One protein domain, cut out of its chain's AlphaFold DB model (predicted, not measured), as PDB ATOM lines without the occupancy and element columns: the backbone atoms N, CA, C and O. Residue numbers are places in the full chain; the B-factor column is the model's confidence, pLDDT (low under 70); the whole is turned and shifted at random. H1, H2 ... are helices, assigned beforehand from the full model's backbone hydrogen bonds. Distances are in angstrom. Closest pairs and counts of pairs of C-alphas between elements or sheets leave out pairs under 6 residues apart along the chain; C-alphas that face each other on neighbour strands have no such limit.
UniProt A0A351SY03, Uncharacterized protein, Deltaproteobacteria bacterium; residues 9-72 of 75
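Overview. This is residues 9 to 72 of the 75 residues of an uncharacterized protein of Deltaproteobacteria bacterium (UniProt A0A351SY03). What shape does the model show? It is an open, angular chain of three helices: long, straight H2 makes the long stretch, with short H1 turned off at one end and H3 turned off at the other, and no packed core. What is it made of? The printed part has 64 residues with three named helices, in the order H1, H2, H3, and no named strand; the class is all helix. How spread out is it? It is extended, with a radius of gyration of the C-alphas of 20.4 A, and elongated, spanning 51 by 32 by 20 A.

Along the chain. Where is the longest helix? H2 is residues 24 to 46, 32.8 A from first to last C-alpha, and begins with C-alpha 24 at (-4.126, 36.348, -39.720). Where are the other two? H1 is residues 10 to 16, with C-alpha 10 at (7.146, 27.270, -43.685). H3 is residues 53 to 72, 28.9 A long, and ends with C-alpha 72 at (2.217, 31.917, 7.137).

Arrangement. How does H2 stand to its neighbours along the chain? H1 and H2 are close but not clearly touching, their closest C-alphas, of Met 16 and Trp 24, being 7.9 A apart. Their lines are about perpendicular, at 78 degrees. H2 and H3 are apart, and so are H1 and H3. Are the helix backbones well formed? In H1, H2 and H3 every O i to N i+4 pair is within hydrogen-bond range.

Size, cuts and confidence. How large is it? The two C-alphas farthest apart, of Pro 20 and Arg 72, are 52.5 A apart. Is it continuous? The printed part has no cut, and both links are short, of 7 residues from H1 to H2 and 6 from H2 to H3. Where is confidence low? Residues 47 to 54, of which 53 and 54 belong to H3, have pLDDT under 70; the mean of the printed part is 86.4.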
ATOM      1  N   PRO A   9       8.294  30.682 -40.419       97.81
ATOM      2  CA  PRO A   9       8.638  29.318 -40.799       97.81
ATOM      3  C   PRO A   9       7.585  28.688 -41.724       97.81
ATOM      4  O   PRO A   9       6.378  28.901 -41.555       97.81
ATOM      5  N   ASP A  10       8.034  27.887 -42.691       96.94
ATOM      6  CA  ASP A  10       7.146  27.270 -43.685       96.94
ATOM      7  C   ASP A  10       6.123  26.315 -43.054       96.94
ATOM      8  O   ASP A  10       4.972  26.250 -43.494       96.94
ATOM      9  N   ASP A  11       6.502  25.616 -41.982       97.81
ATOM     10  CA  ASP A  11       5.604  24.724 -41.251       97.81
ATOM     11  C   ASP A  11       4.462  25.503 -40.572       97.81
ATOM     12  O   ASP A  11       3.309  25.063 -40.590       97.81
ATOM     13  N   LEU A  12       4.754  26.691 -40.030       96.62
ATOM     14  CA  LEU A  12       3.751  27.582 -39.454       96.62
ATOM     15  C   LEU A  12       2.808  28.106 -40.537       96.62
ATOM     16  O   LEU A  12       1.590  28.029 -40.373       96.62
ATOM     17  N   LYS A  13       3.344  28.545 -41.681       95.38
ATOM     18  CA  LYS A  13       2.533  28.970 -42.831       95.38
ATOM     19  C   LYS A  13       1.601  27.854 -43.306       95.38
ATOM     20  O   LYS A  13       0.439  28.115 -43.619       95.38
ATOM     21  N   ALA A  14       2.083  26.612 -43.345       97.06
ATOM     22  CA  ALA A  14       1.276  25.454 -43.714       97.06
ATOM     23  C   ALA A  14       0.140  25.193 -42.711       97.06
ATOM     24  O   ALA A  14      -0.978  24.902 -43.132       97.06
ATOM     25  N   LYS A  15       0.393  25.340 -41.403       97.38
ATOM     26  CA  LYS A  15      -0.641  25.237 -40.357       97.38
ATOM     27  C   LYS A  15      -1.675  26.357 -40.480       97.38
ATOM     28  O   LYS A  15      -2.865  26.074 -40.444       97.38
ATOM     29  N   MET A  16      -1.238  27.596 -40.701       96.25
ATOM     30  CA  MET A  16      -2.126  28.753 -40.872       96.25
ATOM     31  C   MET A  16      -3.062  28.593 -42.074       96.25
ATOM     32  O   MET A  16      -4.249  28.889 -41.974       96.25
ATOM     33  N   LYS A  17      -2.559  28.056 -43.196       95.19
ATOM     34  CA  LYS A  17      -3.363  27.783 -44.401       95.19
ATOM     35  C   LYS A  17      -4.512  26.794 -44.178       95.19
ATOM     36  O   LYS A  17      -5.432  26.777 -44.988       95.19
ATOM     37  N   ARG A  18      -4.462  25.969 -43.125       97.56
ATOM     38  CA  ARG A  18      -5.554  25.042 -42.776       97.56
ATOM     39  C   ARG A  18      -6.775  25.756 -42.192       97.56
ATOM     40  O   ARG A  18      -7.833  25.143 -42.160       97.56
ATOM     41  N   PHE A  19      -6.622  27.014 -41.775       97.38
ATOM     42  CA  PHE A  19      -7.682  27.850 -41.209       97.38
ATOM     43  C   PHE A  19      -7.855  29.124 -42.057       97.38
ATOM     44  O   PHE A  19      -7.446  30.214 -41.635       97.38
ATOM     45  N   PRO A  20      -8.363  29.005 -43.299       94.81
ATOM     46  CA  PRO A  20      -8.545  30.140 -44.208       94.81
ATOM     47  C   PRO A  20      -9.585  31.164 -43.723       94.81
ATOM     48  O   PRO A  20      -9.564  32.308 -44.168       94.81
ATOM     49  N   GLU A  21     -10.478  30.776 -42.816       97.06
ATOM     50  CA  GLU A  21     -11.483  31.636 -42.190       97.06
ATOM     51  C   GLU A  21     -10.884  32.670 -41.221       97.06
ATOM     52  O   GLU A  21     -11.543  33.649 -40.871       97.06
ATOM     53  N   ILE A  22      -9.631  32.479 -40.793       97.00
ATOM     54  CA  ILE A  22      -8.960  33.371 -39.847       97.00
ATOM     55  C   ILE A  22      -8.255  34.506 -40.594       97.00
ATOM     56  O   ILE A  22      -7.377  34.293 -41.433       97.00
ATOM     57  N   ASN A  23      -8.560  35.748 -40.207       96.12
ATOM     58  CA  ASN A  23      -7.804  36.917 -40.649       96.12
ATOM     59  C   ASN A  23      -6.486  37.040 -39.868       96.12
ATOM     60  O   ASN A  23      -6.391  37.749 -38.865       96.12
ATOM     61  N   TRP A  24      -5.448  36.362 -40.352       95.31
ATOM     62  CA  TRP A  24      -4.126  36.348 -39.720       95.31
ATOM     63  C   TRP A  24      -3.479  37.734 -39.579       95.31
ATOM     64  O   TRP A  24      -2.708  37.949 -38.644       95.31
ATOM     65  N   SER A  25      -3.816  38.691 -40.449       93.31
ATOM     66  CA  SER A  25      -3.346  40.076 -40.323       93.31
ATOM     67  C   SER A  25      -3.934  40.774 -39.095       93.31
ATOM     68  O   SER A  25      -3.251  41.584 -38.471       93.31
ATOM     69  N   GLU A  26      -5.180  40.460 -38.729       95.56
ATOM     70  CA  GLU A  26      -5.809  40.990 -37.515       95.56
ATOM     71  C   GLU A  26      -5.187  40.376 -36.262       95.56
ATOM     72  O   GLU A  26      -4.804  41.103 -35.348       95.56
ATOM     73  N   VAL A  27      -4.990  39.054 -36.268       96.19
ATOM     74  CA  VAL A  27      -4.318  38.330 -35.177       96.19
ATOM     75  C   VAL A  27      -2.929  38.920 -34.916       96.19
ATOM     76  O   VAL A  27      -2.577  39.217 -33.775       96.19
ATOM     77  N   ALA A  28      -2.150  39.154 -35.978       94.94
ATOM     78  CA  ALA A  28      -0.836  39.774 -35.863       94.94
ATOM     79  C   ALA A  28      -0.922  41.198 -35.291       94.94
ATOM     80  O   ALA A  28      -0.127  41.560 -34.423       94.94
ATOM     81  N   ARG A  29      -1.892  42.004 -35.738       95.12
ATOM     82  CA  ARG A  29      -2.063  43.381 -35.254       95.12
ATOM     83  C   ARG A  29      -2.396  43.424 -33.764       95.12
ATOM     84  O   ARG A  29      -1.791  44.217 -33.047       95.12
ATOM     85  N   GLN A  30      -3.305  42.567 -33.305       97.06
ATOM     86  CA  GLN A  30      -3.672  42.470 -31.892       97.06
ATOM     87  C   GLN A  30      -2.475  42.055 -31.035       97.06
ATOM     88  O   GLN A  30      -2.142  42.752 -30.079       97.06
ATOM     89  N   ALA A  31      -1.751  41.008 -31.442       96.81
ATOM     90  CA  ALA A  31      -0.568  40.546 -30.721       96.81
ATOM     91  C   ALA A  31       0.517  41.637 -30.609       96.81
ATOM     92  O   ALA A  31       1.132  41.810 -29.554       96.81
ATOM     93  N   ILE A  32       0.739  42.406 -31.683       95.88
ATOM     94  CA  ILE A  32       1.683  43.531 -31.675       95.88
ATOM     95  C   ILE A  32       1.193  44.643 -30.738       95.88
ATOM     96  O   ILE A  32       1.982  45.144 -29.937       95.88
ATOM     97  N   ALA A  33      -0.089  45.017 -30.801       96.62
ATOM     98  CA  ALA A  33      -0.662  46.067 -29.960       96.62
ATOM     99  C   ALA A  33      -0.577  45.721 -28.464       96.62
ATOM    100  O   ALA A  33      -0.138  46.544 -27.662       96.62
ATOM    101  N   GLU A  34      -0.914  44.486 -28.092       97.69
ATOM    102  CA  GLU A  34      -0.805  43.997 -26.713       97.69
ATOM    103  C   GLU A  34       0.645  43.997 -26.216       97.69
ATOM    104  O   GLU A  34       0.938  44.426 -25.091       97.69
ATOM    105  N   LYS A  35       1.585  43.560 -27.067       96.19
ATOM    106  CA  LYS A  35       3.006  43.565 -26.720       96.19
ATOM    107  C   LYS A  35       3.527  44.986 -26.526       96.19
ATOM    108  O   LYS A  35       4.239  45.225 -25.551       96.19
ATOM    109  N   MET A  36       3.152  45.914 -27.406       96.69
ATOM    110  CA  MET A  36       3.518  47.325 -27.284       96.69
ATOM    111  C   MET A  36       2.960  47.937 -26.007       96.69
ATOM    112  O   MET A  36       3.726  48.518 -25.245       96.69
ATOM    113  N   HIS A  37       1.680  47.714 -25.704       95.19
ATOM    114  CA  HIS A  37       1.078  48.197 -24.464       95.19
ATOM    115  C   HIS A  37       1.837  47.693 -23.230       95.19
ATOM    116  O   HIS A  37       2.157  48.463 -22.326       95.19
ATOM    117  N   THR A  38       2.196  46.406 -23.214       93.81
ATOM    118  CA  THR A  38       2.989  45.817 -22.127       93.81
ATOM    119  C   THR A  38       4.349  46.502 -21.989       93.81
ATOM    120  O   THR A  38       4.747  46.859 -20.880       93.81
ATOM    121  N   LEU A  39       5.062  46.712 -23.100       93.62
ATOM    122  CA  LEU A  39       6.372  47.367 -23.091       93.62
ATOM    123  C   LEU A  39       6.279  48.832 -22.651       93.62
ATOM    124  O   LEU A  39       7.115  49.273 -21.868       93.62
ATOM    125  N   GLU A  40       5.249  49.564 -23.068       91.38
ATOM    126  CA  GLU A  40       5.001  50.941 -22.631       91.38
ATOM    127  C   GLU A  40       4.684  51.019 -21.136       91.38
ATOM    128  O   GLU A  40       5.205  51.891 -20.440       91.38
ATOM    129  N   GLN A  41       3.873  50.095 -20.605       89.25
ATOM    130  CA  GLN A  41       3.624  50.019 -19.163       89.25
ATOM    131  C   GLN A  41       4.916  49.720 -18.401       89.25
ATOM    132  O   GLN A  41       5.214  50.396 -17.417       89.25
ATOM    133  N   MET A  42       5.712  48.754 -18.870       85.94
ATOM    134  CA  MET A  42       7.016  48.451 -18.276       85.94
ATOM    135  C   MET A  42       7.927  49.676 -18.305       85.94
ATOM    136  O   MET A  42       8.488  50.042 -17.276       85.94
ATOM    137  N   GLN A  43       8.026  50.353 -19.447       81.62
ATOM    138  CA  GLN A  43       8.841  51.550 -19.585       81.62
ATOM    139  C   GLN A  43       8.346  52.667 -18.669       81.62
ATOM    140  O   GLN A  43       9.166  53.287 -18.014       81.62
ATOM    141  N   ARG A  44       7.035  52.897 -18.545       82.38
ATOM    142  CA  ARG A  44       6.463  53.910 -17.642       82.38
ATOM    143  C   ARG A  44       6.735  53.611 -16.168       82.38
ATOM    144  O   ARG A  44       6.981  54.530 -15.387       82.38
ATOM    145  N   LEU A  45       6.645  52.342 -15.776       79.94
ATOM    146  CA  LEU A  45       6.957  51.907 -14.415       79.94
ATOM    147  C   LEU A  45       8.451  52.083 -14.121       79.94
ATOM    148  O   LEU A  45       8.811  52.544 -13.039       79.94
ATOM    149  N   LEU A  46       9.304  51.769 -15.099       74.69
ATOM    150  CA  LEU A  46      10.755  51.819 -14.955       74.69
ATOM    151  C   LEU A  46      11.355  53.215 -15.191       74.69
ATOM    152  O   LEU A  46      12.395  53.537 -14.630       74.69
ATOM    153  N   SER A  47      10.698  54.093 -15.952       67.50
ATOM    154  CA  SER A  47      11.197  55.436 -16.286       67.50
ATOM    155  C   SER A  47      11.242  56.369 -15.079       67.50
ATOM    156  O   SER A  47      11.924  57.387 -15.110       67.50
ATOM    157  N   LYS A  48      10.498  56.042 -14.016       59.62
ATOM    158  CA  LYS A  48      10.565  56.727 -12.716       59.62
ATOM    159  C   LYS A  48      11.431  55.989 -11.699       59.62
ATOM    160  O   LYS A  48      11.603  56.481 -10.587       59.62
ATOM    161  N   SER A  49      11.946  54.813 -12.046       57.28
ATOM    162  CA  SER A  49      12.787  54.031 -11.159       57.28
ATOM    163  C   SER A  49      14.250  54.235 -11.526       57.28
ATOM    164  O   SER A  49      14.729  53.699 -12.520       57.28
ATOM    165  N   ALA A  50      14.984  54.956 -10.686       59.12
ATOM    166  CA  ALA A  50      16.441  54.878 -10.647       59.12
ATOM    167  C   ALA A  50      16.871  53.581  -9.932       59.12
ATOM    168  O   ALA A  50      17.681  53.623  -9.018       59.12
ATOM    169  N   LEU A  51      16.251  52.444 -10.273       62.78
ATOM    170  CA  LEU A  51      16.533  51.167  -9.626       62.78
ATOM    171  C   LEU A  51      17.774  50.561 -10.265       62.78
ATOM    172  O   LEU A  51      17.745  50.057 -11.388       62.78
ATOM    173  N   THR A  52      18.864  50.605  -9.522       68.75
ATOM    174  CA  THR A  52      20.074  49.851  -9.819       68.75
ATOM    175  C   THR A  52      19.829  48.350  -9.632       68.75
ATOM    176  O   THR A  52      18.932  47.917  -8.905       68.75
ATOM    177  N   GLU A  53      20.651  47.519 -10.271       67.44
ATOM    178  CA  GLU A  53      20.569  46.055 -10.169       67.44
ATOM    179  C   GLU A  53      20.680  45.547  -8.715       67.44
ATOM    180  O   GLU A  53      20.030  44.580  -8.312       67.44
ATOM    181  N   ALA A  54      21.447  46.248  -7.877       69.12
ATOM    182  CA  ALA A  54      21.532  45.948  -6.453       69.12
ATOM    183  C   ALA A  54      20.190  46.186  -5.732       69.12
ATOM    184  O   ALA A  54      19.775  45.383  -4.890       69.12
ATOM    185  N   GLU A  55      19.478  47.259  -6.080       70.69
ATOM    186  CA  GLU A  55      18.201  47.619  -5.464       70.69
ATOM    187  C   GLU A  55      17.071  46.681  -5.891       70.69
ATOM    188  O   GLU A  55      16.252  46.308  -5.048       70.69
ATOM    189  N   THR A  56      17.053  46.208  -7.144       74.56
ATOM    190  CA  THR A  56      16.061  45.214  -7.598       74.56
ATOM    191  C   THR A  56      16.200  43.894  -6.833       74.56
ATOM    192  O   THR A  56      15.197  43.309  -6.411       74.56
ATOM    193  N   MET A  57      17.432  43.461  -6.548       76.94
ATOM    194  CA  MET A  57      17.711  42.264  -5.747       76.94
ATOM    195  C   MET A  57      17.278  42.404  -4.282       76.94
ATOM    196  O   MET A  57      16.815  41.430  -3.671       76.94
ATOM    197  N   ILE A  58      17.413  43.596  -3.696       78.56
ATOM    198  CA  ILE A  58      16.943  43.874  -2.333       78.56
ATOM    199  C   ILE A  58      15.409  43.906  -2.304       78.56
ATOM    200  O   ILE A  58      14.805  43.244  -1.452       78.56
ATOM    201  N   LEU A  59      14.775  44.591  -3.262       81.94
ATOM    202  CA  LEU A  59      13.316  44.665  -3.375       81.94
ATOM    203  C   LEU A  59      12.696  43.276  -3.572       81.94
ATOM    204  O   LEU A  59      11.750  42.914  -2.870       81.94
ATOM    205  N   GLY A  60      13.267  42.456  -4.459       81.69
ATOM    206  CA  GLY A  60      12.802  41.089  -4.706       81.69
ATOM    207  C   GLY A  60      12.839  40.223  -3.443       81.69
ATOM    208  O   GLY A  60      11.871  39.518  -3.133       81.69
ATOM    209  N   ARG A  61      13.909  40.331  -2.639       85.50
ATOM    210  CA  ARG A  61      14.001  39.642  -1.338       85.50
ATOM    211  C   ARG A  61      12.952  40.136  -0.342       85.50
ATOM    212  O   ARG A  61      12.384  39.319   0.390       85.50
ATOM    213  N   GLN A  62      12.672  41.439  -0.305       85.00
ATOM    214  CA  GLN A  62      11.648  42.007   0.574       85.00
ATOM    215  C   GLN A  62      10.238  41.542   0.192       85.00
ATOM    216  O   GLN A  62       9.482  41.124   1.073       85.00
ATOM    217  N   ILE A  63       9.902  41.540  -1.102       87.88
ATOM    218  CA  ILE A  63       8.617  41.031  -1.605       87.88
ATOM    219  C   ILE A  63       8.459  39.558  -1.221       87.88
ATOM    220  O   ILE A  63       7.447  39.191  -0.623       87.88
ATOM    221  N   LYS A  64       9.483  38.726  -1.457       84.19
ATOM    222  CA  LYS A  64       9.453  37.294  -1.115       84.19
ATOM    223  C   LYS A  64       9.211  37.056   0.379       84.19
ATOM    224  O   LYS A  64       8.401  36.203   0.736       84.19
ATOM    225  N   ARG A  65       9.850  37.841   1.261       86.31
ATOM    226  CA  ARG A  65       9.587  37.784   2.713       86.31
ATOM    227  C   ARG A  65       8.149  38.167   3.056       86.31
ATOM    228  O   ARG A  65       7.528  37.468   3.849       86.31
ATOM    229  N   ARG A  66       7.617  39.249   2.476       84.56
ATOM    230  CA  ARG A  66       6.242  39.707   2.751       84.56
ATOM    231  C   ARG A  66       5.195  38.705   2.265       84.56
ATOM    232  O   ARG A  66       4.258  38.410   3.001       84.56
ATOM    233  N   VAL A  67       5.378  38.142   1.071       86.75
ATOM    234  CA  VAL A  67       4.517  37.080   0.529       86.75
ATOM    235  C   VAL A  67       4.539  35.859   1.453       86.75
ATOM    236  O   VAL A  67       3.483  35.394   1.871       86.75
ATOM    237  N   LEU A  68       5.725  35.402   1.871       84.44
ATOM    238  CA  LEU A  68       5.863  34.280   2.806       84.44
ATOM    239  C   LEU A  68       5.176  34.542   4.158       84.44
ATOM    240  O   LEU A  68       4.507  33.659   4.685       84.44
ATOM    241  N   GLN A  69       5.311  35.749   4.715       82.75
ATOM    242  CA  GLN A  69       4.636  36.130   5.963       82.75
ATOM    243  C   GLN A  69       3.112  36.139   5.822       82.75
ATOM    244  O   GLN A  69       2.416  35.723   6.745       82.75
ATOM    245  N   LYS A  70       2.589  36.583   4.672       79.25
ATOM    246  CA  LYS A  70       1.152  36.542   4.386       79.25
ATOM    247  C   LYS A  70       0.647  35.100   4.316       79.25
ATOM    248  O   LYS A  70      -0.354  34.796   4.947       79.25
ATOM    249  N   HIS A  71       1.364  34.209   3.629       73.50
ATOM    250  CA  HIS A  71       0.993  32.790   3.566       73.50
ATOM    251  C   HIS A  71       1.105  32.079   4.923       73.50
ATOM    252  O   HIS A  71       0.259  31.255   5.236       73.50
ATOM    253  N   ARG A  72       2.080  32.443   5.765       70.94
ATOM    254  CA  ARG A  72       2.217  31.917   7.137       70.94
ATOM    255  C   ARG A  72       1.166  32.416   8.131       70.94
ATOM    256  O   ARG A  72       1.046  31.829   9.191       70.94
TER     257      ARG A  72